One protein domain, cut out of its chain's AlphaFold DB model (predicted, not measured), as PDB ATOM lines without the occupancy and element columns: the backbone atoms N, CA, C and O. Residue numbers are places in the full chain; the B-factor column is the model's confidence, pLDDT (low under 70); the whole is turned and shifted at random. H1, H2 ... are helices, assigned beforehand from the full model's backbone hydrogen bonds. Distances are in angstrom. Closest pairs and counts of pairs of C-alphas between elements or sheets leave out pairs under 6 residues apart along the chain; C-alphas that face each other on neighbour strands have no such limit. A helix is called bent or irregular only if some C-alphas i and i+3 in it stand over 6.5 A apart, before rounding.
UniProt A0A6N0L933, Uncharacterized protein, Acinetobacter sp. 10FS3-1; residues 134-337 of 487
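Overview. This is residues 134 to 337 of the 487 residues of an uncharacterized protein of Acinetobacter sp. 10FS3-1 (UniProt A0A6N0L933). Two groups of helices meet side by side: a larger one around H4, H8 and H10, and a smaller one around the long, kinked H1. In the larger group H4, H8, H7 and H5 make a four-sided ring, H10 crosses H8 near the middle of the whole, and H9 folds back along H10; in the smaller one H12 and H3 pack on H1, with H2 and H11 at the margin. The printed part has 204 residues with twelve named helices, H1 to H12 in order along the chain, and no named strand; the class is all helix. The whole is compact, with a radius of gyration of the C-alphas of 17.1 A, and spans 50 by 39 by 36 A.

Along the chain. H1, residues 134 to 154, is the longest helix by residues and measures 29.9 A; it begins at C-alpha 134 at (186.356, 229.094, 210.667). It has a kink of 46 degrees near residue 141 and is irregular, with C-alphas 138 and 141 7.6 A apart. H2 is residues 159 to 165 and H3 residues 172 to 179. H4, residues 188 to 202, measures 21.6 A. H5 is residues 211 to 221, H6 residues 224 to 227, and H7 residues 230 to 243, 20.0 A long. H8 is residues 258 to 268 and H9 residues 272 to 279. H10, residues 288 to 302, measures 21.1 A and begins at C-alpha 288 at (217.182, 241.702, 196.345). H11 is residues 309 to 313. H12, residues 316 to 330, measures 22.1 A and ends at C-alpha 330 at (185.617, 236.475, 196.859); it is irregular too, with C-alphas 317 and 320 7.1 A apart.

Arrangement. With residues 137 to 144 alone H1 touches H4, at a steep tilt of 57 degrees; the closest C-alphas are those of Leu 141 and Ser 201, 5.2 A apart. With residues 144 to 148 alone it touches H10, closest at the C-alphas of Ser 144 and Ala 300, 4.4 A. H12 touches H1, the C-alphas of Ile 146 and Ile 326 being closest at 6.4 A; they run opposite ways at a tilt of 35.4 degrees, only just steep. H3 only just touches H1, with 3 pairs of C-alphas within 8 A, the closest Val 145 and Ile 176 at 6.8 A. H2 and H3 are near each other, and so are H1 and H11. H4 touches H8 the same way at a shallow tilt of 26 degrees, closest at the C-alphas of Glu 189 and Thr 259, 6.1 A. H4 touches H5 at C-alphas 199 and 218, the closest, 6.9 A apart. H5 touches H7 at a shallow tilt of 23 degrees, opposite ways, with C-alphas 211 and 243 closest at 7.1 A. H6 is close to but not clearly touching H7, the C-alphas of Ile 226 and Phe 232 being closest at 6.6 A. H8 touches H10 at a steep tilt of 50 degrees, with C-alphas 262 and 294 closest at 4.6 A. H9 and H10 form a helical hairpin at 13 degrees, closest at C-alphas 272 and 298, 6.3 A. Every O i to N i+4 pair is within hydrogen-bond range in H2, H3, H4, H5, H7, H8, H9, H10 and H11, against 15 of 17 in H1 and 9 of 11 in H12; H6 is too short for such a pair.

Size, cuts and confidence. The two C-alphas farthest apart are those of Lys 167 and Asn 247, 50.8 A. The printed part has no cut. The link from H7 to H8, residues 244 to 257, is long. Mean pLDDT of the printed part is 84.1; 26 residues are under 70, namely 156 to 169, 181 to 186, 245, 282 and 334 to 337.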
ATOM      1  N   LEU A 134     186.805 229.670 211.936       83.38
ATOM      2  CA  LEU A 134     186.356 229.094 210.667       83.38
ATOM      3  C   LEU A 134     186.206 230.153 209.568       83.38
ATOM      4  O   LEU A 134     186.591 229.907 208.425       83.38
ATOM      5  N   PHE A 135     185.659 231.323 209.908       86.81
ATOM      6  CA  PHE A 135     185.527 232.432 208.972       86.81
ATOM      7  C   PHE A 135     186.894 232.931 208.501       86.81
ATOM      8  O   PHE A 135     187.141 232.967 207.301       86.81
ATOM      9  N   THR A 136     187.806 233.249 209.424       86.44
ATOM     10  CA  THR A 136     189.156 233.713 209.083       86.44
ATOM     11  C   THR A 136     189.880 232.695 208.206       86.44
ATOM     12  O   THR A 136     190.445 233.077 207.185       86.44
ATOM     13  N   ARG A 137     189.775 231.398 208.517       84.69
ATOM     14  CA  ARG A 137     190.339 230.322 207.695       84.69
ATOM     15  C   ARG A 137     189.730 230.264 206.291       84.69
ATOM     16  O   ARG A 137     190.468 230.079 205.329       84.69
ATOM     17  N   LYS A 138     188.411 230.451 206.154       87.19
ATOM     18  CA  LYS A 138     187.725 230.490 204.847       87.19
ATOM     19  C   LYS A 138     188.179 231.685 203.996       87.19
ATOM     20  O   LYS A 138     188.312 231.558 202.781       87.19
ATOM     21  N   MET A 139     188.418 232.836 204.624       90.56
ATOM     22  CA  MET A 139     188.798 234.064 203.916       90.56
ATOM     23  C   MET A 139     190.301 234.150 203.616       90.56
ATOM     24  O   MET A 139     190.690 234.853 202.688       90.56
ATOM     25  N   ALA A 140     191.133 233.423 204.366       92.69
ATOM     26  CA  ALA A 140     192.585 233.577 204.421       92.69
ATOM     27  C   ALA A 140     193.278 233.676 203.053       92.69
ATOM     28  O   ALA A 140     193.906 234.689 202.761       92.69
ATOM     29  N   LEU A 141     193.126 232.669 202.186       94.56
ATOM     30  CA  LEU A 141     193.818 232.648 200.891       94.56
ATOM     31  C   LEU A 141     193.441 233.846 200.010       94.56
ATOM     32  O   LEU A 141     194.302 234.458 199.378       94.56
ATOM     33  N   ARG A 142     192.153 234.191 199.974       94.25
ATOM     34  CA  ARG A 142     191.657 235.321 199.185       94.25
ATOM     35  C   ARG A 142     192.145 236.640 199.771       94.25
ATOM     36  O   ARG A 142     192.630 237.477 199.020       94.25
ATOM     37  N   ASP A 143     192.123 236.788 201.092       96.19
ATOM     38  CA  ASP A 143     192.656 237.961 201.785       96.19
ATOM     39  C   ASP A 143     194.156 238.176 201.508       96.19
ATOM     40  O   ASP A 143     194.592 239.300 201.254       96.19
ATOM     41  N   SER A 144     194.944 237.098 201.460       96.31
ATOM     42  CA  SER A 144     196.358 237.128 201.063       96.31
ATOM     43  C   SER A 144     196.554 237.557 199.609       96.31
ATOM     44  O   SER A 144     197.455 238.342 199.308       96.31
ATOM     45  N   VAL A 145     195.710 237.061 198.698       94.56
ATOM     46  CA  VAL A 145     195.721 237.454 197.279       94.56
ATOM     47  C   VAL A 145     195.402 238.938 197.132       94.56
ATOM     48  O   VAL A 145     196.141 239.647 196.448       94.56
ATOM     49  N   ILE A 146     194.369 239.430 197.821       94.81
ATOM     50  CA  ILE A 146     194.034 240.857 197.848       94.81
ATOM     51  C   ILE A 146     195.192 241.680 198.407       94.81
ATOM     52  O   ILE A 146     195.523 242.709 197.825       94.81
ATOM     53  N   GLY A 147     195.861 241.224 199.471       94.62
ATOM     54  CA  GLY A 147     197.024 241.916 200.030       94.62
ATOM     55  C   GLY A 147     198.130 242.140 198.992       94.62
ATOM     56  O   GLY A 147     198.664 243.243 198.867       94.62
ATOM     57  N   LEU A 148     198.431 241.128 198.170       92.25
ATOM     58  CA  LEU A 148     199.403 241.268 197.079       92.25
ATOM     59  C   LEU A 148     198.902 242.152 195.925       92.25
ATOM     60  O   LEU A 148     199.704 242.864 195.317       92.25
ATOM     61  N   ILE A 149     197.602 242.128 195.616       90.75
ATOM     62  CA  ILE A 149     196.998 243.021 194.614       90.75
ATOM     63  C   ILE A 149     197.089 244.479 195.079       90.75
ATOM     64  O   ILE A 149     197.547 245.331 194.316       90.75
ATOM     65  N   TYR A 150     196.733 244.754 196.336       92.62
ATOM     66  CA  TYR A 150     196.868 246.065 196.971       92.62
ATOM     67  C   TYR A 150     198.302 246.598 196.842       92.62
ATOM     68  O   TYR A 150     198.502 247.741 196.441       92.62
ATOM     69  N   GLU A 151     199.316 245.766 197.082       89.38
ATOM     70  CA  GLU A 151     200.717 246.178 196.944       89.38
ATOM     71  C   GLU A 151     201.114 246.527 195.506       89.38
ATOM     72  O   GLU A 151     201.871 247.474 195.282       89.38
ATOM     73  N   LYS A 152     200.605 245.794 194.508       86.00
ATOM     74  CA  LYS A 152     200.832 246.144 193.097       86.00
ATOM     75  C   LYS A 152     200.146 247.465 192.729       86.00
ATOM     76  O   LYS A 152     200.741 248.267 192.005       86.00
ATOM     77  N   LEU A 153     198.940 247.703 193.255       85.12
ATOM     78  CA  LEU A 153     198.177 248.942 193.065       85.12
ATOM     79  C   LEU A 153     198.879 250.146 193.683       85.12
ATOM     80  O   LEU A 153     199.106 251.140 192.999       85.12
ATOM     81  N   LYS A 154     199.294 250.024 194.946       86.94
ATOM     82  CA  LYS A 154     200.028 251.054 195.690       86.94
ATOM     83  C   LYS A 154     201.293 251.512 194.959       86.94
ATOM     84  O   LYS A 154     201.634 252.689 194.986       86.94
ATOM     85  N   ASN A 155     201.981 250.594 194.281       81.19
ATOM     86  CA  ASN A 155     203.234 250.872 193.575       81.19
ATOM     87  C   ASN A 155     203.052 251.269 192.091       81.19
ATOM     88  O   ASN A 155     204.033 251.279 191.349       81.19
ATOM     89  N   ASN A 156     201.832 251.599 191.636       67.25
ATOM     90  CA  ASN A 156     201.526 252.095 190.280       67.25
ATOM     91  C   ASN A 156     202.050 251.212 189.121       67.25
ATOM     92  O   ASN A 156     202.457 251.710 188.070       67.25
ATOM     93  N   THR A 157     202.053 249.886 189.284       63.03
ATOM     94  CA  THR A 157     202.488 248.966 188.212       63.03
ATOM     95  C   THR A 157     201.405 248.874 187.135       63.03
ATOM     96  O   THR A 157     200.259 248.694 187.505       63.03
ATOM     97  N   ASN A 158     201.734 248.977 185.835       58.50
ATOM     98  CA  ASN A 158     200.783 249.106 184.707       58.50
ATOM     99  C   ASN A 158     199.505 248.240 184.838       58.50
ATOM    100  O   ASN A 158     199.456 247.065 184.471       58.50
ATOM    101  N   LEU A 159     198.471 248.871 185.393       59.22
ATOM    102  CA  LEU A 159     197.281 248.241 185.954       59.22
ATOM    103  C   LEU A 159     196.327 247.712 184.880       59.22
ATOM    104  O   LEU A 159     195.673 246.687 185.065       59.22
ATOM    105  N   GLN A 160     196.290 248.368 183.720       56.25
ATOM    106  CA  GLN A 160     195.331 248.085 182.649       56.25
ATOM    107  C   GLN A 160     195.397 246.638 182.136       56.25
ATOM    108  O   GLN A 160     194.365 246.078 181.770       56.25
ATOM    109  N   TYR A 161     196.577 246.010 182.153       58.75
ATOM    110  CA  TYR A 161     196.738 244.608 181.762       58.75
ATOM    111  C   TYR A 161     196.171 243.642 182.811       58.75
ATOM    112  O   TYR A 161     195.392 242.754 182.471       58.75
ATOM    113  N   PHE A 162     196.499 243.846 184.092       62.00
ATOM    114  CA  PHE A 162     195.999 243.011 185.190       62.00
ATOM    115  C   PHE A 162     194.468 243.094 185.296       62.00
ATOM    116  O   PHE A 162     193.792 242.081 185.447       62.00
ATOM    117  N   PHE A 163     193.908 244.289 185.098       62.59
ATOM    118  CA  PHE A 163     192.465 244.526 185.104       62.59
ATOM    119  C   PHE A 163     191.735 244.048 183.853       62.59
ATOM    120  O   PHE A 163     190.582 243.631 183.940       62.59
ATOM    121  N   GLY A 164     192.393 244.075 182.691       62.47
ATOM    122  CA  GLY A 164     191.863 243.468 181.472       62.47
ATOM    123  C   GLY A 164     191.638 241.960 181.625       62.47
ATOM    124  O   GLY A 164     190.672 241.436 181.079       62.47
ATOM    125  N   LEU A 165     192.477 241.283 182.419       55.41
ATOM    126  CA  LEU A 165     192.379 239.845 182.689       55.41
ATOM    127  C   LEU A 165     191.226 239.490 183.642       55.41
ATOM    128  O   LEU A 165     190.563 238.477 183.432       55.41
ATOM    129  N   LEU A 166     190.913 240.347 184.621       59.84
ATOM    130  CA  LEU A 166     189.784 240.144 185.550       59.84
ATOM    131  C   LEU A 166     188.399 240.277 184.879       59.84
ATOM    132  O   LEU A 166     187.389 239.905 185.465       59.84
ATOM    133  N   LYS A 167     188.334 240.767 183.631       57.62
ATOM    134  CA  LYS A 167     187.099 240.801 182.819       57.62
ATOM    135  C   LYS A 167     186.791 239.476 182.111       57.62
ATOM    136  O   LYS A 167     185.746 239.354 181.477       57.62
ATOM    137  N   SER A 168     187.695 238.501 182.191       63.69
ATOM    138  CA  SER A 168     187.497 237.135 181.697       63.69
ATOM    139  C   SER A 168     187.300 236.173 182.873       63.69
ATOM    140  O   SER A 168     187.808 236.458 183.957       63.69
ATOM    141  N   PRO A 169     186.563 235.058 182.714       68.81
ATOM    142  CA  PRO A 169     186.430 234.060 183.771       68.81
ATOM    143  C   PRO A 169     187.798 233.418 184.039       68.81
ATOM    144  O   PRO A 169     188.239 232.546 183.291       68.81
ATOM    145  N   ILE A 170     188.477 233.894 185.082       77.94
ATOM    146  CA  ILE A 170     189.814 233.468 185.501       77.94
ATOM    147  C   ILE A 170     189.713 232.731 186.840       77.94
ATOM    148  O   ILE A 170     188.901 233.082 187.696       77.94
ATOM    149  N   LYS A 171     190.528 231.697 187.047       83.81
ATOM    150  CA  LYS A 171     190.557 230.964 188.324       83.81
ATOM    151  C   LYS A 171     191.447 231.665 189.347       83.81
ATOM    152  O   LYS A 171     192.422 232.323 188.987       83.81
ATOM    153  N   LEU A 172     191.211 231.429 190.642       85.94
ATOM    154  CA  LEU A 172     192.048 232.018 191.699       85.94
ATOM    155  C   LEU A 172     193.533 231.646 191.537       85.94
ATOM    156  O   LEU A 172     194.403 232.507 191.647       85.94
ATOM    157  N   ASN A 173     193.834 230.387 191.204       84.12
ATOM    158  CA  ASN A 173     195.211 229.945 190.949       84.12
ATOM    159  C   ASN A 173     195.866 230.689 189.774       84.12
ATOM    160  O   ASN A 173     197.076 230.896 189.783       84.12
ATOM    161  N   GLU A 174     195.107 231.111 188.766       82.94
ATOM    162  CA  GLU A 174     195.633 231.899 187.645       82.94
ATOM    163  C   GLU A 174     195.942 233.337 188.086       82.94
ATOM    164  O   GLU A 174     196.998 233.860 187.738       82.94
ATOM    165  N   ILE A 175     195.109 233.938 188.946       85.81
ATOM    166  CA  ILE A 175     195.413 235.230 189.586       85.81
ATOM    167  C   ILE A 175     196.695 235.127 190.415       85.81
ATOM    168  O   ILE A 175     197.595 235.950 190.253       85.81
ATOM    169  N   ILE A 176     196.820 234.093 191.253       88.50
ATOM    170  CA  ILE A 176     198.039 233.853 192.039       88.50
ATOM    171  C   ILE A 176     199.246 233.741 191.099       88.50
ATOM    172  O   ILE A 176     200.242 234.434 191.292       88.50
ATOM    173  N   ASN A 177     199.140 232.964 190.019       84.62
ATOM    174  CA  ASN A 177     200.197 232.831 189.015       84.62
ATOM    175  C   ASN A 177     200.638 234.164 188.385       84.62
ATOM    176  O   ASN A 177     201.805 234.271 188.009       84.62
ATOM    177  N   LEU A 178     199.741 235.146 188.248       81.88
ATOM    178  CA  LEU A 178     200.032 236.491 187.728       81.88
ATOM    179  C   LEU A 178     200.648 237.425 188.786       81.88
ATOM    180  O   LEU A 178     201.274 238.440 188.457       81.88
ATOM    181  N   LEU A 179     200.462 237.125 190.073       85.56
ATOM    182  CA  LEU A 179     201.063 237.881 191.174       85.56
ATOM    183  C   LEU A 179     202.558 237.571 191.347       85.56
ATOM    184  O   LEU A 179     203.321 238.448 191.772       85.56
ATOM    185  N   PHE A 180     202.986 236.378 190.936       84.38
ATOM    186  CA  PHE A 180     204.389 235.974 190.845       84.38
ATOM    187  C   PHE A 180     204.922 236.232 189.424       84.38
ATOM    188  O   PHE A 180     204.294 235.840 188.441       84.38
ATOM    189  N   ASP A 181     206.047 236.948 189.313       67.75
ATOM    190  CA  ASP A 181     206.545 237.504 188.047       67.75
ATOM    191  C   ASP A 181     206.762 236.429 186.956       67.75
ATOM    192  O   ASP A 181     207.104 235.274 187.220       67.75
ATOM    193  N   SER A 182     206.479 236.816 185.709       50.12
ATOM    194  CA  SER A 182     206.208 235.943 184.556       50.12
ATOM    195  C   SER A 182     207.426 235.313 183.875       50.12
ATOM    196  O   SER A 182     207.247 234.549 182.927       50.12
ATOM    197  N   ASP A 183     208.646 235.574 184.346       48.41
ATOM    198  CA  ASP A 183     209.861 235.034 183.710       48.41
ATOM    199  C   ASP A 183     210.088 233.538 183.997       48.41
ATOM    200  O   ASP A 183     210.953 232.899 183.403       48.41
ATOM    201  N   LEU A 184     209.251 232.941 184.850       50.25
ATOM    202  CA  LEU A 184     209.268 231.523 185.203       50.25
ATOM    203  C   LEU A 184     207.999 230.813 184.712       50.25
ATOM    204  O   LEU A 184     207.270 230.180 185.476       50.25
ATOM    205  N   ASN A 185     207.690 230.919 183.420       43.03
ATOM    206  CA  ASN A 185     206.654 230.083 182.817       43.03
ATOM    207  C   ASN A 185     207.119 228.612 182.829       43.03
ATOM    208  O   ASN A 185     207.869 228.190 181.953       43.03
ATOM    209  N   LYS A 186     206.634 227.842 183.820       53.81
ATOM    210  CA  LYS A 186     206.881 226.402 184.074       53.81
ATOM    211  C   LYS A 186     208.189 226.032 184.796       53.81
ATOM    212  O   LYS A 186     208.758 224.982 184.502       53.81
ATOM    213  N   SER A 187     208.669 226.836 185.748       73.44
ATOM    214  CA  SER A 187     209.743 226.373 186.645       73.44
ATOM    215  C   SER A 187     209.180 225.661 187.881       73.44
ATOM    216  O   SER A 187     208.147 226.060 188.418       73.44
ATOM    217  N   ILE A 188     209.898 224.639 188.359       79.88
ATOM    218  CA  ILE A 188     209.663 223.997 189.665       79.88
ATOM    219  C   ILE A 188     209.631 225.048 190.788       79.88
ATOM    220  O   ILE A 188     208.795 224.979 191.680       79.88
ATOM    221  N   GLU A 189     210.482 226.076 190.709       84.69
ATOM    222  CA  GLU A 189     210.489 227.182 191.671       84.69
ATOM    223  C   GLU A 189     209.160 227.935 191.747       84.69
ATOM    224  O   GLU A 189     208.726 228.275 192.842       84.69
ATOM    225  N   LYS A 190     208.479 228.174 190.622       86.12
ATOM    226  CA  LYS A 190     207.189 228.873 190.639       86.12
ATOM    227  C   LYS A 190     206.110 228.055 191.350       86.12
ATOM    228  O   LYS A 190     205.305 228.622 192.083       86.12
ATOM    229  N   GLU A 191     206.110 226.740 191.164       87.25
ATOM    230  CA  GLU A 191     205.202 225.838 191.880       87.25
ATOM    231  C   GLU A 191     205.481 225.873 193.393       87.25
ATOM    232  O   GLU A 191     204.566 226.142 194.170       87.25
ATOM    233  N   ILE A 192     206.757 225.778 193.800       91.44
ATOM    234  CA  ILE A 192     207.186 225.940 195.201       91.44
ATOM    235  C   ILE A 192     206.710 227.289 195.773       91.44
ATOM    236  O   ILE A 192     206.188 227.335 196.886       91.44
ATOM    237  N   GLN A 193     206.871 228.391 195.028       91.88
ATOM    238  CA  GLN A 193     206.438 229.728 195.459       91.88
ATOM    239  C   GLN A 193     204.937 229.778 195.738       91.88
ATOM    240  O   GLN A 193     204.519 230.312 196.763       91.88
ATOM    241  N   ILE A 194     204.128 229.240 194.828       91.19
ATOM    242  CA  ILE A 194     202.668 229.284 194.925       91.19
ATOM    243  C   ILE A 194     202.175 228.426 196.085       91.19
ATOM    244  O   ILE A 194     201.335 228.879 196.865       91.19
ATOM    245  N   ASP A 195     202.718 227.222 196.237       92.25
ATOM    246  CA  ASP A 195     202.333 226.337 197.331       92.25
ATOM    247  C   ASP A 195     202.760 226.916 198.683       92.25
ATOM    248  O   ASP A 195     201.994 226.881 199.649       92.25
ATOM    249  N   PHE A 196     203.942 227.536 198.762       95.12
ATOM    250  CA  PHE A 196     204.391 228.150 200.007       95.12
ATOM    251  C   PHE A 196     203.609 229.427 200.327       95.12
ATOM    252  O   PHE A 196     203.307 229.689 201.489       95.12
ATOM    253  N   PHE A 197     203.204 230.196 199.313       95.31
ATOM    254  CA  PHE A 197     202.286 231.324 199.475       95.31
ATOM    255  C   PHE A 197     200.945 230.882 200.077       95.31
ATOM    256  O   PHE A 197     200.462 231.516 201.016       95.31
ATOM    257  N   LYS A 198     200.375 229.771 199.591       93.50
ATOM    258  CA  LYS A 198     199.149 229.188 200.156       93.50
ATOM    259  C   LYS A 198     199.354 228.773 201.614       93.50
ATOM    260  O   LYS A 198     198.557 229.157 202.464       93.50
ATOM    261  N   ILE A 199     200.463 228.101 201.931       94.38
ATOM    262  CA  ILE A 199     200.828 227.787 203.322       94.38
ATOM    263  C   ILE A 199     200.922 229.056 204.183       94.38
ATOM    264  O   ILE A 199     200.363 229.089 205.276       94.38
ATOM    265  N   CYS A 200     201.560 230.123 203.695       95.00
ATOM    266  CA  CYS A 200     201.656 231.386 204.431       95.00
ATOM    267  C   CYS A 200     200.279 232.013 204.694       95.00
ATOM    268  O   CYS A 200     200.075 232.575 205.767       95.00
ATOM    269  N   SER A 201     199.340 231.903 203.746       94.62
ATOM    270  CA  SER A 201     197.966 232.386 203.935       94.62
ATOM    271  C   SER A 201     197.218 231.618 205.027       94.62
ATOM    272  O   SER A 201     196.499 232.212 205.827       94.62
ATOM    273  N   GLU A 202     197.419 230.302 205.104       89.81
ATOM    274  CA  GLU A 202     196.795 229.456 206.122       89.81
ATOM    275  C   GLU A 202     197.378 229.733 207.508       89.81
ATOM    276  O   GLU A 202     196.632 229.937 208.458       89.81
ATOM    277  N   TYR A 203     198.705 229.826 207.610       90.00
ATOM    278  CA  TYR A 203     199.432 230.135 208.844       90.00
ATOM    279  C   TYR A 203     199.510 231.649 209.115       90.00
ATOM    280  O   TYR A 203     200.563 232.190 209.477       90.00
ATOM    281  N   ASN A 204     198.383 232.343 208.923       85.50
ATOM    282  CA  ASN A 204     198.249 233.782 209.143       85.50
ATOM    283  C   ASN A 204     198.454 234.177 210.622       85.50
ATOM    284  O   ASN A 204     198.717 233.351 211.500       85.50
ATOM    285  N   LEU A 205     198.335 235.471 210.926       83.56
ATOM    286  CA  LEU A 205     198.509 235.978 212.293       83.56
ATOM    287  C   LEU A 205     197.571 235.343 213.335       83.56
ATOM    288  O   LEU A 205     197.934 235.290 214.507       83.56
ATOM    289  N   THR A 206     196.387 234.870 212.936       80.31
ATOM    290  CA  THR A 206     195.440 234.201 213.845       80.31
ATOM    291  C   THR A 206     195.867 232.768 214.159       80.31
ATOM    292  O   THR A 206     195.794 232.354 215.316       80.31
ATOM    293  N   GLU A 207     196.352 232.024 213.163       79.25
ATOM    294  CA  GLU A 207     196.745 230.616 213.328       79.25
ATOM    295  C   GLU A 207     198.123 230.448 213.996       79.25
ATOM    296  O   GLU A 207     198.383 229.439 214.659       79.25
ATOM    297  N   GLY A 208     198.986 231.464 213.892       81.44
ATOM    298  CA  GLY A 208     200.338 231.460 214.454       81.44
ATOM    299  C   GLY A 208     201.388 230.895 213.490       81.44
ATOM    300  O   GLY A 208     201.088 230.532 212.357       81.44
ATOM    301  N   TRP A 209     202.653 230.860 213.921       86.50
ATOM    302  CA  TRP A 209     203.775 230.421 213.082       86.50
ATOM    303  C   TRP A 209     204.618 229.363 213.795       86.50
ATOM    304  O   TRP A 209     205.410 229.682 214.680       86.50
ATOM    305  N   ASN A 210     204.444 228.094 213.413       84.81
ATOM    306  CA  ASN A 210     205.269 226.987 213.894       84.81
ATOM    307  C   ASN A 210     206.062 226.386 212.721       84.81
ATOM    308  O   ASN A 210     205.479 225.642 211.928       84.81
ATOM    309  N   PRO A 211     207.380 226.644 212.630       83.50
ATOM    310  CA  PRO A 211     208.210 226.153 211.533       83.50
ATOM    311  C   PRO A 211     208.164 224.632 211.331       83.50
ATOM    312  O   PRO A 211     208.194 224.184 210.191       83.50
ATOM    313  N   ILE A 212     208.042 223.831 212.399       84.75
ATOM    314  CA  ILE A 212     207.974 222.360 212.298       84.75
ATOM    315  C   ILE A 212     206.698 221.940 211.565       84.75
ATOM    316  O   ILE A 212     206.752 221.160 210.613       84.75
ATOM    317  N   ASN A 213     205.556 222.482 211.993       88.81
ATOM    318  CA  ASN A 213     204.257 222.162 211.401       88.81
ATOM    319  C   ASN A 213     204.179 222.663 209.959       88.81
ATOM    320  O   ASN A 213     203.739 221.930 209.084       88.81
ATOM    321  N   ILE A 214     204.677 223.875 209.705       91.25
ATOM    322  CA  ILE A 214     204.697 224.496 208.377       91.25
ATOM    323  C   ILE A 214     205.515 223.658 207.398       91.25
ATOM    324  O   ILE A 214     205.048 223.369 206.299       91.25
ATOM    325  N   VAL A 215     206.721 223.239 207.790       91.31
ATOM    326  CA  VAL A 215     207.579 222.396 206.946       91.31
ATOM    327  C   VAL A 215     206.924 221.039 206.702       91.31
ATOM    328  O   VAL A 215     206.883 220.586 205.561       91.31
ATOM    329  N   SER A 216     206.353 220.419 207.739       89.31
ATOM    330  CA  SER A 216     205.637 219.148 207.601       89.31
ATOM    331  C   SER A 216     204.431 219.258 206.666       89.31
ATOM    332  O   SER A 216     204.220 218.383 205.828       89.31
ATOM    333  N   ASP A 217     203.624 220.306 206.797       90.69
ATOM    334  CA  ASP A 217     202.449 220.516 205.952       90.69
ATOM    335  C   ASP A 217     202.851 220.841 204.514       90.69
ATOM    336  O   ASP A 217     202.243 220.324 203.579       90.69
ATOM    337  N   PHE A 218     203.915 221.622 204.324       93.31
ATOM    338  CA  PHE A 218     204.454 221.907 203.001       93.31
ATOM    339  C   PHE A 218     204.968 220.637 202.305       93.31
ATOM    340  O   PHE A 218     204.587 220.365 201.169       93.31
ATOM    341  N   GLU A 219     205.749 219.799 202.999       91.50
ATOM    342  CA  GLU A 219     206.218 218.495 202.493       91.50
ATOM    343  C   GLU A 219     205.072 217.542 202.109       91.50
ATOM    344  O   GLU A 219     205.242 216.668 201.250       91.50
ATOM    345  N   ASN A 220     203.918 217.668 202.765       88.75
ATOM    346  CA  ASN A 220     202.745 216.840 202.500       88.75
ATOM    347  C   ASN A 220     201.909 217.337 201.318       88.75
ATOM    348  O   ASN A 220     201.234 216.523 200.691       88.75
ATOM    349  N   LYS A 221     201.934 218.641 201.026       84.94
ATOM    350  CA  LYS A 221     201.100 219.256 199.980       84.94
ATOM    351  C   LYS A 221     201.811 219.417 198.641       84.94
ATOM    352  O   LYS A 221     201.142 219.480 197.616       84.94
ATOM    353  N   ILE A 222     203.138 219.490 198.648       90.31
ATOM    354  CA  ILE A 222     203.903 219.705 197.423       90.31
ATOM    355  C   ILE A 222     203.863 218.483 196.498       90.31
ATOM    356  O   ILE A 222     203.768 217.341 196.959       90.31
ATOM    357  N   SER A 223     203.960 218.705 195.185       89.44
ATOM    358  CA  SER A 223     203.908 217.615 194.210       89.44
ATOM    359  C   SER A 223     205.067 216.624 194.355       89.44
ATOM    360  O   SER A 223     206.197 216.975 194.709       89.44
ATOM    361  N   GLU A 224     204.803 215.357 194.021       88.88
ATOM    362  CA  GLU A 224     205.784 214.268 194.143       88.88
ATOM    363  C   GLU A 224     207.058 214.524 193.313       88.88
ATOM    364  O   GLU A 224     208.165 214.153 193.707       88.88
ATOM    365  N   ASN A 225     206.917 215.224 192.182       88.00
ATOM    366  CA  ASN A 225     208.039 215.647 191.345       88.00
ATOM    367  C   ASN A 225     209.014 216.558 192.113       88.00
ATOM    368  O   ASN A 225     210.227 216.373 192.062       88.00
ATOM    369  N   ILE A 226     208.493 217.523 192.875       89.75
ATOM    370  CA  ILE A 226     209.329 218.426 193.669       89.75
ATOM    371  C   ILE A 226     209.859 217.705 194.904       89.75
ATOM    372  O   ILE A 226     211.042 217.820 195.226       89.75
ATOM    373  N   LYS A 227     209.008 216.910 195.560       89.81
ATOM    374  CA  LYS A 227     209.344 216.151 196.769       89.81
ATOM    375  C   LYS A 227     210.531 215.202 196.577       89.81
ATOM    376  O   LYS A 227     211.335 215.007 197.490       89.81
ATOM    377  N   THR A 228     210.658 214.630 195.381       88.62
ATOM    378  CA  THR A 228     211.758 213.729 195.005       88.62
ATOM    379  C   THR A 228     212.986 214.456 194.451       88.62
ATOM    380  O   THR A 228     214.026 213.825 194.253       88.62
ATOM    381  N   SER A 229     212.918 215.776 194.239       90.31
ATOM    382  CA  SER A 229     214.063 216.554 193.767       90.31
ATOM    383  C   SER A 229     215.160 216.641 194.837       90.31
ATOM    384  O   SER A 229     214.900 216.868 196.023       90.31
ATOM    385  N   SER A 230     216.415 216.473 194.413       89.88
ATOM    386  CA  SER A 230     217.576 216.497 195.313       89.88
ATOM    387  C   SER A 230     217.726 217.836 196.034       89.88
ATOM    388  O   SER A 230     218.094 217.873 197.206       89.88
ATOM    389  N   GLU A 231     217.409 218.933 195.348       89.06
ATOM    390  CA  GLU A 231     217.466 220.282 195.902       89.06
ATOM    391  C   GLU A 231     216.435 220.484 197.022       89.06
ATOM    392  O   GLU A 231     216.791 220.953 198.105       89.06
ATOM    393  N   PHE A 232     215.185 220.060 196.813       91.62
ATOM    394  CA  PHE A 232     214.143 220.157 197.835       91.62
ATOM    395  C   PHE A 232     214.457 219.285 199.057       91.62
ATOM    396  O   PHE A 232     214.354 219.750 200.190       91.62
ATOM    397  N   GLN A 233     214.913 218.045 198.853       92.94
ATOM    398  CA  GLN A 233     215.305 217.164 199.958       92.94
ATOM    399  C   GLN A 233     216.468 217.742 200.774       92.94
ATOM    400  O   GLN A 233     216.447 217.705 202.007       92.94
ATOM    401  N   ALA A 234     217.470 218.323 200.105       91.12
ATOM    402  CA  ALA A 234     218.581 218.996 200.771       91.12
ATOM    403  C   ALA A 234     218.111 220.219 201.577       91.12
ATOM    404  O   ALA A 234     218.582 220.438 202.700       91.12
ATOM    405  N   TRP A 235     217.159 220.986 201.041       93.00
ATOM    406  CA  TRP A 235     216.535 222.100 201.749       93.00
ATOM    407  C   TRP A 235     215.763 221.633 202.986       93.00
ATOM    408  O   TRP A 235     216.016 222.154 204.069       93.00
ATOM    409  N   VAL A 236     214.916 220.604 202.874       93.06
ATOM    410  CA  VAL A 236     214.174 220.026 204.011       93.06
ATOM    411  C   VAL A 236     215.124 219.619 205.138       93.06
ATOM    412  O   VAL A 236     214.910 219.971 206.299       93.06
ATOM    413  N   LEU A 237     216.200 218.898 204.807       90.44
ATOM    414  CA  LEU A 237     217.204 218.479 205.788       90.44
ATOM    415  C   LEU A 237     217.877 219.682 206.456       90.44
ATOM    416  O   LEU A 237     218.079 219.683 207.668       90.44
ATOM    417  N   THR A 238     218.212 220.702 205.672       88.94
ATOM    418  CA  THR A 238     218.835 221.937 206.161       88.94
ATOM    419  C   THR A 238     217.908 222.684 207.112       88.94
ATOM    420  O   THR A 238     218.307 223.015 208.226       88.94
ATOM    421  N   VAL A 239     216.653 222.889 206.719       88.62
ATOM    422  CA  VAL A 239     215.644 223.580 207.527       88.62
ATOM    423  C   VAL A 239     215.359 222.831 208.825       88.62
ATOM    424  O   VAL A 239     215.351 223.453 209.883       88.62
ATOM    425  N   LYS A 240     215.219 221.500 208.790       87.06
ATOM    426  CA  LYS A 240     215.026 220.691 210.006       87.06
ATOM    427  C   LYS A 240     216.199 220.822 210.981       87.06
ATOM    428  O   LYS A 240     215.969 220.954 212.178       87.06
ATOM    429  N   LYS A 241     217.440 220.848 210.483       81.75
ATOM    430  CA  LYS A 241     218.631 221.107 211.310       81.75
ATOM    431  C   LYS A 241     218.565 222.474 211.990       81.75
ATOM    432  O   LYS A 241     218.735 222.559 213.200       81.75
ATOM    433  N   ILE A 242     218.252 223.525 211.230       78.38
ATOM    434  CA  ILE A 242     218.159 224.893 211.762       78.38
ATOM    435  C   ILE A 242     217.061 224.992 212.825       78.38
ATOM    436  O   ILE A 242     217.290 225.550 213.894       78.38
ATOM    437  N   ILE A 243     215.885 224.419 212.556       77.50
ATOM    438  CA  ILE A 243     214.759 224.405 213.499       77.50
ATOM    439  C   ILE A 243     215.128 223.666 214.795       77.50
ATOM    440  O   ILE A 243     214.718 224.086 215.874       77.50
ATOM    441  N   ASN A 244     215.941 222.612 214.705       78.44
ATOM    442  CA  ASN A 244     216.441 221.866 215.862       78.44
ATOM    443  C   ASN A 244     217.626 222.545 216.578       78.44
ATOM    444  O   ASN A 244     218.133 221.999 217.556       78.44
ATOM    445  N   GLY A 245     218.064 223.725 216.125       68.44
ATOM    446  CA  GLY A 245     219.137 224.501 216.752       68.44
ATOM    447  C   GLY A 245     220.553 224.132 216.304       68.44
ATOM    448  O   GLY A 245     221.520 224.583 216.923       68.44
ATOM    449  N   ASP A 246     220.705 223.346 215.236       71.31
ATOM    450  CA  ASP A 246     222.022 223.047 214.676       71.31
ATOM    451  C   ASP A 246     222.625 224.288 214.005       71.31
ATOM    452  O   ASP A 246     221.946 225.058 213.319       71.31
ATOM    453  N   ASN A 247     223.942 224.447 214.133       74.44
ATOM    454  CA  ASN A 247     224.661 225.506 213.436       74.44
ATOM    455  C   ASN A 247     224.796 225.161 211.945       74.44
ATOM    456  O   ASN A 247     225.610 224.316 211.561       74.44
ATOM    457  N   VAL A 248     224.005 225.828 211.108       78.19
ATOM    458  CA  VAL A 248     224.067 225.706 209.652       78.19
ATOM    459  C   VAL A 248     224.356 227.071 209.045       78.19
ATOM    460  O   VAL A 248     223.656 228.043 209.317       78.19
ATOM    461  N   ASN A 249     225.377 227.145 208.192       76.44
ATOM    462  CA  ASN A 249     225.668 228.362 207.447       76.44
ATOM    463  C   ASN A 249     224.719 228.467 206.244       76.44
ATOM    464  O   ASN A 249     224.784 227.637 205.335       76.44
ATOM    465  N   ILE A 250     223.849 229.476 206.244       76.94
ATOM    466  CA  ILE A 250     222.878 229.723 205.174       76.94
ATOM    467  C   ILE A 250     223.236 231.036 204.497       76.94
ATOM    468  O   ILE A 250     223.401 232.063 205.152       76.94
ATOM    469  N   VAL A 251     223.306 231.005 203.170       83.50
ATOM    470  CA  VAL A 251     223.521 232.194 202.349       83.50
ATOM    471  C   VAL A 251     222.178 232.631 201.768       83.50
ATOM    472  O   VAL A 251     221.493 231.836 201.126       83.50
ATOM    473  N   PHE A 252     221.805 233.894 201.990       87.19
ATOM    474  CA  PHE A 252     220.553 234.491 201.507       87.19
ATOM    475  C   PHE A 252     220.769 235.460 200.334       87.19
ATOM    476  O   PHE A 252     219.972 236.372 200.129       87.19
ATOM    477  N   ASP A 253     221.849 235.284 199.568       87.06
ATOM    478  CA  ASP A 253     222.079 236.031 198.327       87.06
ATOM    479  C   ASP A 253     221.195 235.502 197.175       87.06
ATOM    480  O   ASP A 253     220.486 234.502 197.321       87.06
ATOM    481  N   ASP A 254     221.230 236.171 196.022       87.81
ATOM    482  CA  ASP A 254     220.442 235.782 194.842       87.81
ATOM    483  C   ASP A 254     221.098 234.649 194.015       87.81
ATOM    484  O   ASP A 254     220.605 234.307 192.941       87.81
ATOM    485  N   ASN A 255     222.202 234.046 194.482       84.19
ATOM    486  CA  ASN A 255     222.921 232.997 193.754       84.19
ATOM    487  C   ASN A 255     222.373 231.601 194.084       84.19
ATOM    488  O   ASN A 255     222.774 230.995 195.075       84.19
ATOM    489  N   GLY A 256     221.526 231.035 193.227       84.62
ATOM    490  CA  GLY A 256     220.951 229.694 193.394       84.62
ATOM    491  C   GLY A 256     219.429 229.752 193.482       84.62
ATOM    492  O   GLY A 256     218.823 230.646 192.900       84.62
ATOM    493  N   ASN A 257     218.811 228.818 194.207       87.62
ATOM    494  CA  ASN A 257     217.354 228.769 194.332       87.62
ATOM    495  C   ASN A 257     216.840 229.861 195.282       87.62
ATOM    496  O   ASN A 257     216.881 229.740 196.513       87.62
ATOM    497  N   ILE A 258     216.375 230.953 194.676       90.75
ATOM    498  CA  ILE A 258     215.857 232.151 195.346       90.75
ATOM    499  C   ILE A 258     214.641 231.788 196.200       90.75
ATOM    500  O   ILE A 258     214.490 232.286 197.318       90.75
ATOM    501  N   THR A 259     213.799 230.884 195.694       92.75
ATOM    502  CA  THR A 259     212.558 230.471 196.346       92.75
ATOM    503  C   THR A 259     212.809 229.806 197.692       92.75
ATOM    504  O   THR A 259     212.326 230.284 198.718       92.75
ATOM    505  N   LEU A 260     213.612 228.743 197.711       92.25
ATOM    506  CA  LEU A 260     213.907 227.984 198.926       92.25
ATOM    507  C   LEU A 260     214.628 228.843 199.976       92.25
ATOM    508  O   LEU A 260     214.411 228.685 201.176       92.25
ATOM    509  N   ARG A 261     215.450 229.805 199.543       90.69
ATOM    510  CA  ARG A 261     216.105 230.769 200.442       90.69
ATOM    511  C   ARG A 261     215.128 231.761 201.047       90.69
ATOM    512  O   ARG A 261     215.181 231.988 202.254       90.69
ATOM    513  N   ALA A 262     214.224 232.312 200.240       93.94
ATOM    514  CA  ALA A 262     213.165 233.188 200.725       93.94
ATOM    515  C   ALA A 262     212.261 232.457 201.729       93.94
ATOM    516  O   ALA A 262     211.959 233.002 202.787       93.94
ATOM    517  N   MET A 263     211.908 231.198 201.453       94.94
ATOM    518  CA  MET A 263     211.155 230.354 202.383       94.94
ATOM    519  C   MET A 263     211.893 230.155 203.706       94.94
ATOM    520  O   MET A 263     211.310 230.362 204.765       94.94
ATOM    521  N   THR A 264     213.181 229.799 203.665       91.75
ATOM    522  CA  THR A 264     214.000 229.653 204.879       91.75
ATOM    523  C   THR A 264     214.035 230.951 205.679       91.75
ATOM    524  O   THR A 264     213.900 230.927 206.898       91.75
ATOM    525  N   LEU A 265     214.170 232.097 205.010       90.25
ATOM    526  CA  LEU A 265     214.224 233.394 205.675       90.25
ATOM    527  C   LEU A 265     212.918 233.705 206.418       90.25
ATOM    528  O   LEU A 265     212.966 234.156 207.560       90.25
ATOM    529  N   VAL A 266     211.781 233.400 205.792       93.38
ATOM    530  CA  VAL A 266     210.428 233.570 206.346       93.38
ATOM    531  C   VAL A 266     210.150 232.589 207.484       93.38
ATOM    532  O   VAL A 266     209.596 232.978 208.505       93.38
ATOM    533  N   LEU A 267     210.589 231.332 207.352       90.75
ATOM    534  CA  LEU A 267     210.497 230.334 208.421       90.75
ATOM    535  C   LEU A 267     211.191 230.801 209.703       90.75
ATOM    536  O   LEU A 267     210.660 230.574 210.787       90.75
ATOM    537  N   LEU A 268     212.341 231.464 209.567       85.12
ATOM    538  CA  LEU A 268     213.132 231.964 210.692       85.12
ATOM    539  C   LEU A 268     212.677 233.341 211.190       85.12
ATOM    540  O   LEU A 268     212.855 233.643 212.366       85.12
ATOM    541  N   ASN A 269     212.106 234.167 210.311       86.00
ATOM    542  CA  ASN A 269     211.722 235.549 210.600       86.00
ATOM    543  C   ASN A 269     210.315 235.826 210.044       86.00
ATOM    544  O   ASN A 269     210.182 236.429 208.976       86.00
ATOM    545  N   PRO A 270     209.252 235.387 210.743       86.50
ATOM    546  CA  PRO A 270     207.876 235.443 210.241       86.50
ATOM    547  C   PRO A 270     207.216 236.826 210.336       86.50
ATOM    548  O   PRO A 270     206.004 236.940 210.142       86.50
ATOM    549  N   GLU A 271     207.992 237.871 210.631       85.38
ATOM    550  CA  GLU A 271     207.516 239.236 210.844       85.38
ATOM    551  C   GLU A 271     208.260 240.234 209.946       85.38
ATOM    552  O   GLU A 271     209.491 240.214 209.848       85.38
ATOM    553  N   ILE A 272     207.519 241.155 209.316       87.50
ATOM    554  CA  ILE A 272     208.072 242.107 208.331       87.50
ATOM    555  C   ILE A 272     209.186 242.967 208.936       87.50
ATOM    556  O   ILE A 272     210.246 243.107 208.330       87.50
ATOM    557  N   PHE A 273     208.994 243.482 210.155       84.31
ATOM    558  CA  PHE A 273     209.984 244.351 210.800       84.31
ATOM    559  C   PHE A 273     211.328 243.643 211.046       84.31
ATOM    560  O   PHE A 273     212.379 244.284 211.023       84.31
ATOM    561  N   GLN A 274     211.319 242.323 211.275       83.38
ATOM    562  CA  GLN A 274     212.546 241.538 211.446       83.38
ATOM    563  C   GLN A 274     213.281 241.430 210.115       83.38
ATOM    564  O   GLN A 274     214.480 241.696 210.051       83.38
ATOM    565  N   LEU A 275     212.550 241.115 209.043       86.62
ATOM    566  CA  LEU A 275     213.103 241.041 207.694       86.62
ATOM    567  C   LEU A 275     213.718 242.383 207.259       86.62
ATOM    568  O   LEU A 275     214.841 242.413 206.753       86.62
ATOM    569  N   GLU A 276     213.020 243.493 207.504       87.12
ATOM    570  CA  GLU A 276     213.520 244.848 207.243       87.12
ATOM    571  C   GLU A 276     214.763 245.171 208.082       87.12
ATOM    572  O   GLU A 276     215.747 245.701 207.565       87.12
ATOM    573  N   SER A 277     214.763 244.803 209.367       82.62
ATOM    574  CA  SER A 277     215.922 244.992 210.242       82.62
ATOM    575  C   SER A 277     217.145 244.213 209.759       82.62
ATOM    576  O   SER A 277     218.260 244.718 209.882       82.62
ATOM    577  N   ILE A 278     216.964 243.000 209.227       82.00
ATOM    578  CA  ILE A 278     218.070 242.208 208.677       82.00
ATOM    579  C   ILE A 278     218.568 242.847 207.378       82.00
ATOM    580  O   ILE A 278     219.774 242.998 207.211       82.00
ATOM    581  N   LYS A 279     217.664 243.288 206.491       85.31
ATOM    582  CA  LYS A 279     218.031 243.944 205.223       85.31
ATOM    583  C   LYS A 279     218.816 245.242 205.434       85.31
ATOM    584  O   LYS A 279     219.703 245.549 204.643       85.31
ATOM    585  N   ASN A 280     218.512 245.977 206.502       81.31
ATOM    586  CA  ASN A 280     219.190 247.224 206.856       81.31
ATOM    587  C   ASN A 280     220.506 247.017 207.633       81.31
ATOM    588  O   ASN A 280     221.234 247.982 207.871       81.31
ATOM    589  N   ASN A 281     220.827 245.789 208.049       78.38
ATOM    590  CA  ASN A 281     222.042 245.495 208.800       78.38
ATOM    591  C   ASN A 281     223.226 245.264 207.848       78.38
ATOM    592  O   ASN A 281     223.205 244.356 207.024       78.38
ATOM    593  N   SER A 282     224.309 246.030 208.006       62.41
ATOM    594  CA  SER A 282     225.502 245.926 207.150       62.41
ATOM    595  C   SER A 282     226.227 244.578 207.231       62.41
ATOM    596  O   SER A 282     227.004 244.253 206.338       62.41
ATOM    597  N   ASN A 283     226.010 243.805 208.297       71.50
ATOM    598  CA  ASN A 283     226.715 242.543 208.530       71.50
ATOM    599  C   ASN A 283     226.032 241.338 207.871       71.50
ATOM    600  O   ASN A 283     226.585 240.239 207.915       71.50
ATOM    601  N   PHE A 284     224.844 241.517 207.287       72.12
ATOM    602  CA  PHE A 284     224.086 240.431 206.676       72.12
ATOM    603  C   PHE A 284     223.584 240.839 205.291       72.12
ATOM    604  O   PHE A 284     222.799 241.771 205.148       72.12
ATOM    605  N   VAL A 285     224.041 240.140 204.254       81.81
ATOM    606  CA  VAL A 285     223.668 240.451 202.870       81.81
ATOM    607  C   VAL A 285     222.527 239.536 202.440       81.81
ATOM    608  O   VAL A 285     222.722 238.336 202.259       81.81
ATOM    609  N   ILE A 286     221.337 240.116 202.264       87.25
ATOM    610  CA  ILE A 286     220.204 239.458 201.603       87.25
ATOM    611  C   ILE A 286     220.129 239.971 200.164       87.25
ATOM    612  O   ILE A 286     220.083 241.188 199.945       87.25
ATOM    613  N   GLY A 287     220.076 239.048 199.205       90.00
ATOM    614  CA  GLY A 287     219.817 239.339 197.796       90.00
ATOM    615  C   GLY A 287     218.480 240.058 197.596       90.00
ATOM    616  O   GLY A 287     217.548 239.920 198.391       90.00
ATOM    617  N   ASP A 288     218.374 240.881 196.559       90.62
ATOM    618  CA  ASP A 288     217.182 241.702 196.345       90.62
ATOM    619  C   ASP A 288     215.978 240.857 195.922       90.62
ATOM    620  O   ASP A 288     214.849 241.161 196.319       90.62
ATOM    621  N   ASN A 289     216.200 239.783 195.161       91.19
ATOM    622  CA  ASN A 289     215.124 238.891 194.739       91.19
ATOM    623  C   ASN A 289     214.662 238.003 195.898       91.19
ATOM    624  O   ASN A 289     213.454 237.878 196.116       91.19
ATOM    625  N   VAL A 290     215.600 237.469 196.692       91.88
ATOM    626  CA  VAL A 290     215.283 236.727 197.927       91.88
ATOM    627  C   VAL A 290     214.474 237.598 198.885       91.88
ATOM    628  O   VAL A 290     213.425 237.170 199.368       91.88
ATOM    629  N   TYR A 291     214.908 238.840 199.117       93.12
ATOM    630  CA  TYR A 291     214.209 239.781 199.992       93.12
ATOM    631  C   TYR A 291     212.791 240.094 199.497       93.12
ATOM    632  O   TYR A 291     211.833 239.989 200.261       93.12
ATOM    633  N   LYS A 292     212.631 240.445 198.212       91.75
ATOM    634  CA  LYS A 292     211.318 240.764 197.627       91.75
ATOM    635  C   LYS A 292     210.354 239.584 197.718       91.75
ATOM    636  O   LYS A 292     209.180 239.785 198.025       91.75
ATOM    637  N   LEU A 293     210.834 238.367 197.462       94.06
ATOM    638  CA  LEU A 293     210.011 237.165 197.537       94.06
ATOM    639  C   LEU A 293     209.640 236.815 198.986       94.06
ATOM    640  O   LEU A 293     208.471 236.552 199.260       94.06
ATOM    641  N   ALA A 294     210.590 236.900 199.922       95.12
ATOM    642  CA  ALA A 294     210.320 236.726 201.349       95.12
ATOM    643  C   ALA A 294     209.270 237.733 201.843       95.12
ATOM    644  O   ALA A 294     208.314 237.358 202.518       95.12
ATOM    645  N   LEU A 295     209.379 238.998 201.426       94.19
ATOM    646  CA  LEU A 295     208.401 240.028 201.760       94.19
ATOM    647  C   LEU A 295     207.006 239.709 201.197       94.19
ATOM    648  O   LEU A 295     206.018 239.931 201.894       94.19
ATOM    649  N   LYS A 296     206.897 239.151 199.979       94.12
ATOM    650  CA  LYS A 296     205.608 238.683 199.428       94.12
ATOM    651  C   LYS A 296     204.990 237.582 200.304       94.12
ATOM    652  O   LYS A 296     203.795 237.643 200.577       94.12
ATOM    653  N   PHE A 297     205.779 236.620 200.788       96.12
ATOM    654  CA  PHE A 297     205.294 235.565 201.692       96.12
ATOM    655  C   PHE A 297     204.852 236.107 203.059       96.12
ATOM    656  O   PHE A 297     203.781 235.746 203.541       96.12
ATOM    657  N   LEU A 298     205.612 237.031 203.655       94.44
ATOM    658  CA  LEU A 298     205.208 237.679 204.909       94.44
ATOM    659  C   LEU A 298     203.920 238.488 204.747       94.44
ATOM    660  O   LEU A 298     203.038 238.435 205.598       94.44
ATOM    661  N   LYS A 299     203.764 239.193 203.623       93.00
ATOM    662  CA  LYS A 299     202.526 239.916 203.309       93.00
ATOM    663  C   LYS A 299     201.349 238.979 203.055       93.00
ATOM    664  O   LYS A 299     200.235 239.320 203.431       93.00
ATOM    665  N   ALA A 300     201.581 237.794 202.493       94.19
ATOM    666  CA  ALA A 300     200.551 236.764 202.390       94.19
ATOM    667  C   ALA A 300     200.029 236.358 203.774       94.19
ATOM    668  O   ALA A 300     198.826 236.218 203.957       94.19
ATOM    669  N   ARG A 301     200.923 236.239 204.760       91.69
ATOM    670  CA  ARG A 301     200.572 235.912 206.146       91.69
ATOM    671  C   ARG A 301     199.721 236.987 206.830       91.69
ATOM    672  O   ARG A 301     198.887 236.666 207.674       91.69
ATOM    673  N   LEU A 302     199.948 238.254 206.486       90.38
ATOM    674  CA  LEU A 302     199.143 239.372 206.978       90.38
ATOM    675  C   LEU A 302     197.800 239.464 206.254       90.38
ATOM    676  O   LEU A 302     196.780 239.621 206.904       90.38
ATOM    677  N   GLY A 303     197.794 239.363 204.925       93.81
ATOM    678  CA  GLY A 303     196.609 239.640 204.120       93.81
ATOM    679  C   GLY A 303     196.218 241.121 204.107       93.81
ATOM    680  O   GLY A 303     196.855 241.974 204.730       93.81
ATOM    681  N   TYR A 304     195.178 241.443 203.343       95.69
ATOM    682  CA  TYR A 304     194.652 242.804 203.245       95.69
ATOM    683  C   TYR A 304     193.936 243.242 204.529       95.69
ATOM    684  O   TYR A 304     194.043 244.397 204.947       95.69
ATOM    685  N   SER A 305     193.251 242.312 205.201       93.69
ATOM    686  CA  SER A 305     192.401 242.620 206.353       93.69
ATOM    687  C   SER A 305     193.124 243.199 207.574       93.69
ATOM    688  O   SER A 305     192.496 243.864 208.407       93.69
ATOM    689  N   TYR A 306     194.444 243.012 207.643       91.19
ATOM    690  CA  TYR A 306     195.319 243.531 208.694       91.19
ATOM    691  C   TYR A 306     195.977 244.874 208.364       91.19
ATOM    692  O   TYR A 306     196.637 245.444 209.232       91.19
ATOM    693  N   LEU A 307     195.805 245.404 207.150       91.75
ATOM    694  CA  LEU A 307     196.282 246.747 206.822       91.75
ATOM    695  C   LEU A 307     195.549 247.791 207.659       91.75
ATOM    696  O   LEU A 307     194.324 247.714 207.810       91.75
ATOM    697  N   SER A 308     196.298 248.782 208.144       91.00
ATOM    698  CA  SER A 308     195.737 249.915 208.874       91.00
ATOM    699  C   SER A 308     194.833 250.768 207.978       91.00
ATOM    700  O   SER A 308     194.940 250.730 206.749       91.00
ATOM    701  N   ALA A 309     193.952 251.563 208.590       89.31
ATOM    702  CA  ALA A 309     193.138 252.525 207.847       89.31
ATOM    703  C   ALA A 309     194.008 253.468 206.989       89.31
ATOM    704  O   ALA A 309     193.712 253.671 205.811       89.31
ATOM    705  N   ASP A 310     195.121 253.959 207.543       90.31
ATOM    706  CA  ASP A 310     196.056 254.853 206.850       90.31
ATOM    707  C   ASP A 310     196.746 254.161 205.668       90.31
ATOM    708  O   ASP A 310     196.828 254.727 204.576       90.31
ATOM    709  N   ASP A 311     197.188 252.910 205.842       91.94
ATOM    710  CA  ASP A 311     197.803 252.143 204.756       91.94
ATOM    711  C   ASP A 311     196.828 251.959 203.595       91.94
ATOM    712  O   ASP A 311     197.192 252.137 202.430       91.94
ATOM    713  N   ARG A 312     195.562 251.647 203.876       92.06
ATOM    714  CA  ARG A 312     194.548 251.449 202.829       92.06
ATOM    715  C   ARG A 312     194.304 252.705 202.002       92.06
ATOM    716  O   ARG A 312     193.985 252.586 200.825       92.06
ATOM    717  N   MET A 313     194.519 253.894 202.558       89.25
ATOM    718  CA  MET A 313     194.390 255.149 201.812       89.25
ATOM    719  C   MET A 313     195.521 255.368 200.795       89.25
ATOM    720  O   MET A 313     195.364 256.160 199.865       89.25
ATOM    721  N   LEU A 314     196.636 254.634 200.897       91.25
ATOM    722  CA  LEU A 314     197.795 254.789 200.006       91.25
ATOM    723  C   LEU A 314     197.538 254.351 198.555       91.25
ATOM    724  O   LEU A 314     198.317 254.721 197.679       91.25
ATOM    725  N   VAL A 315     196.467 253.598 198.269       88.25
ATOM    726  CA  VAL A 315     196.065 253.299 196.877       88.25
ATOM    727  C   VAL A 315     195.346 254.467 196.190       88.25
ATOM    728  O   VAL A 315     195.157 254.427 194.972       88.25
ATOM    729  N   GLY A 316     194.977 255.514 196.940       87.00
ATOM    730  CA  GLY A 316     194.371 256.736 196.415       87.00
ATOM    731  C   GLY A 316     193.096 256.471 195.610       87.00
ATOM    732  O   GLY A 316     192.214 255.732 196.043       87.00
ATOM    733  N   GLU A 317     193.022 257.052 194.410       84.50
ATOM    734  CA  GLU A 317     191.874 256.940 193.495       84.50
ATOM    735  C   GLU A 317     191.561 255.491 193.073       84.50
ATOM    736  O   GLU A 317     190.446 255.194 192.657       84.50
ATOM    737  N   ASN A 318     192.505 254.555 193.238       85.31
ATOM    738  CA  ASN A 318     192.289 253.144 192.913       85.31
ATOM    739  C   ASN A 318     191.509 252.371 193.994       85.31
ATOM    740  O   ASN A 318     191.315 251.166 193.838       85.31
ATOM    741  N   ARG A 319     191.090 253.005 195.100       88.06
ATOM    742  CA  ARG A 319     190.407 252.308 196.204       88.06
ATOM    743  C   ARG A 319     189.063 251.704 195.788       88.06
ATOM    744  O   ARG A 319     188.809 250.554 196.122       88.06
ATOM    745  N   GLU A 320     188.244 252.437 195.036       87.94
ATOM    746  CA  GLU A 320     186.949 251.933 194.544       87.94
ATOM    747  C   GLU A 320     187.150 250.710 193.636       87.94
ATOM    748  O   GLU A 320     186.543 249.660 193.833       87.94
ATOM    749  N   LEU A 321     188.120 250.800 192.722       86.31
ATOM    750  CA  LEU A 321     188.513 249.685 191.868       86.31
ATOM    751  C   LEU A 321     189.017 248.481 192.678       86.31
ATOM    752  O   LEU A 321     188.692 247.343 192.351       86.31
ATOM    753  N   LEU A 322     189.804 248.705 193.735       90.31
ATOM    754  CA  LEU A 322     190.243 247.636 194.632       90.31
ATOM    755  C   LEU A 322     189.050 246.948 195.306       90.31
ATOM    756  O   LEU A 322     189.031 245.724 195.352       90.31
ATOM    757  N   GLN A 323     188.048 247.693 195.771       91.56
ATOM    758  CA  GLN A 323     186.839 247.119 196.377       91.56
ATOM    759  C   GLN A 323     186.087 246.204 195.399       91.56
ATOM    760  O   GLN A 323     185.667 245.107 195.775       91.56
ATOM    761  N   ASP A 324     186.022 246.585 194.122       89.06
ATOM    762  CA  ASP A 324     185.436 245.738 193.079       89.06
ATOM    763  C   ASP A 324     186.241 244.455 192.846       89.06
ATOM    764  O   ASP A 324     185.660 243.372 192.728       89.06
ATOM    765  N   ILE A 325     187.579 244.537 192.838       89.06
ATOM    766  CA  ILE A 325     188.438 243.343 192.758       89.06
ATOM    767  C   ILE A 325     188.219 242.438 193.962       89.06
ATOM    768  O   ILE A 325     188.179 241.221 193.801       89.06
ATOM    769  N   ILE A 326     188.136 243.015 195.161       92.88
ATOM    770  CA  ILE A 326     187.926 242.264 196.396       92.88
ATOM    771  C   ILE A 326     186.672 241.414 196.233       92.88
ATOM    772  O   ILE A 326     186.750 240.187 196.303       92.88
ATOM    773  N   SER A 327     185.545 242.055 195.924       91.12
ATOM    774  CA  SER A 327     184.277 241.375 195.659       91.12
ATOM    775  C   SER A 327     184.421 240.276 194.604       91.12
ATOM    776  O   SER A 327     184.027 239.133 194.831       91.12
ATOM    777  N   TYR A 328     185.059 240.585 193.474       89.00
ATOM    778  CA  TYR A 328     185.292 239.626 192.397       89.00
ATOM    779  C   TYR A 328     186.065 238.384 192.865       89.00
ATOM    780  O   TYR A 328     185.618 237.263 192.642       89.00
ATOM    781  N   VAL A 329     187.196 238.563 193.556       90.38
ATOM    782  CA  VAL A 329     188.044 237.464 194.056       90.38
ATOM    783  C   VAL A 329     187.297 236.598 195.073       90.38
ATOM    784  O   VAL A 329     187.471 235.374 195.089       90.38
ATOM    785  N   TYR A 330     186.455 237.206 195.911       91.19
ATOM    786  CA  TYR A 330     185.617 236.475 196.859       91.19
ATOM    787  C   TYR A 330     184.495 235.671 196.197       91.19
ATOM    788  O   TYR A 330     184.244 234.553 196.641       91.19
ATOM    789  N   ASN A 331     183.922 236.163 195.096       88.38
ATOM    790  CA  ASN A 331     182.896 235.458 194.321       88.38
ATOM    791  C   ASN A 331     183.448 234.436 193.303       88.38
ATOM    792  O   ASN A 331     182.666 233.798 192.602       88.38
ATOM    793  N   LEU A 332     184.770 234.250 193.186       86.31
ATOM    794  CA  LEU A 332     185.322 233.188 192.332       86.31
ATOM    795  C   LEU A 332     184.917 231.801 192.848       86.31
ATOM    796  O   LEU A 332     185.172 231.483 194.016       86.31
ATOM    797  N   ASP A 333     184.376 230.967 191.952       70.62
ATOM    798  CA  ASP A 333     183.901 229.609 192.241       70.62
ATOM    799  C   ASP A 333     184.910 228.776 193.055       70.62
ATOM    800  O   ASP A 333     186.072 228.569 192.666       70.62
ATOM    801  N   GLU A 334     184.428 228.217 194.172       57.69
ATOM    802  CA  GLU A 334     185.209 227.380 195.095       57.69
ATOM    803  C   GLU A 334     185.702 226.068 194.461       57.69
ATOM    804  O   GLU A 334     186.654 225.485 194.970       57.69
ATOM    805  N   THR A 335     185.167 225.638 193.309       47.47
ATOM    806  CA  THR A 335     185.608 224.417 192.589       47.47
ATOM    807  C   THR A 335     187.078 224.441 192.141       47.47
ATOM    808  O   THR A 335     187.590 223.453 191.617       47.47
ATOM    809  N   SER A 336     187.766 225.567 192.339       38.91
ATOM    810  CA  SER A 336     189.187 225.764 192.044       38.91
ATOM    811  C   SER A 336     190.059 226.071 193.270       38.91
ATOM    812  O   SER A 336     191.280 226.179 193.135       38.91
ATOM    813  N   CYS A 337     189.445 226.221 194.446       40.00
ATOM    814  CA  CYS A 337     190.135 226.424 195.710       40.00
ATOM    815  C   CYS A 337     190.050 225.121 196.492       40.00
ATOM    816  O   CYS A 337     189.071 224.887 197.198       40.00
TER     817      CYS A 337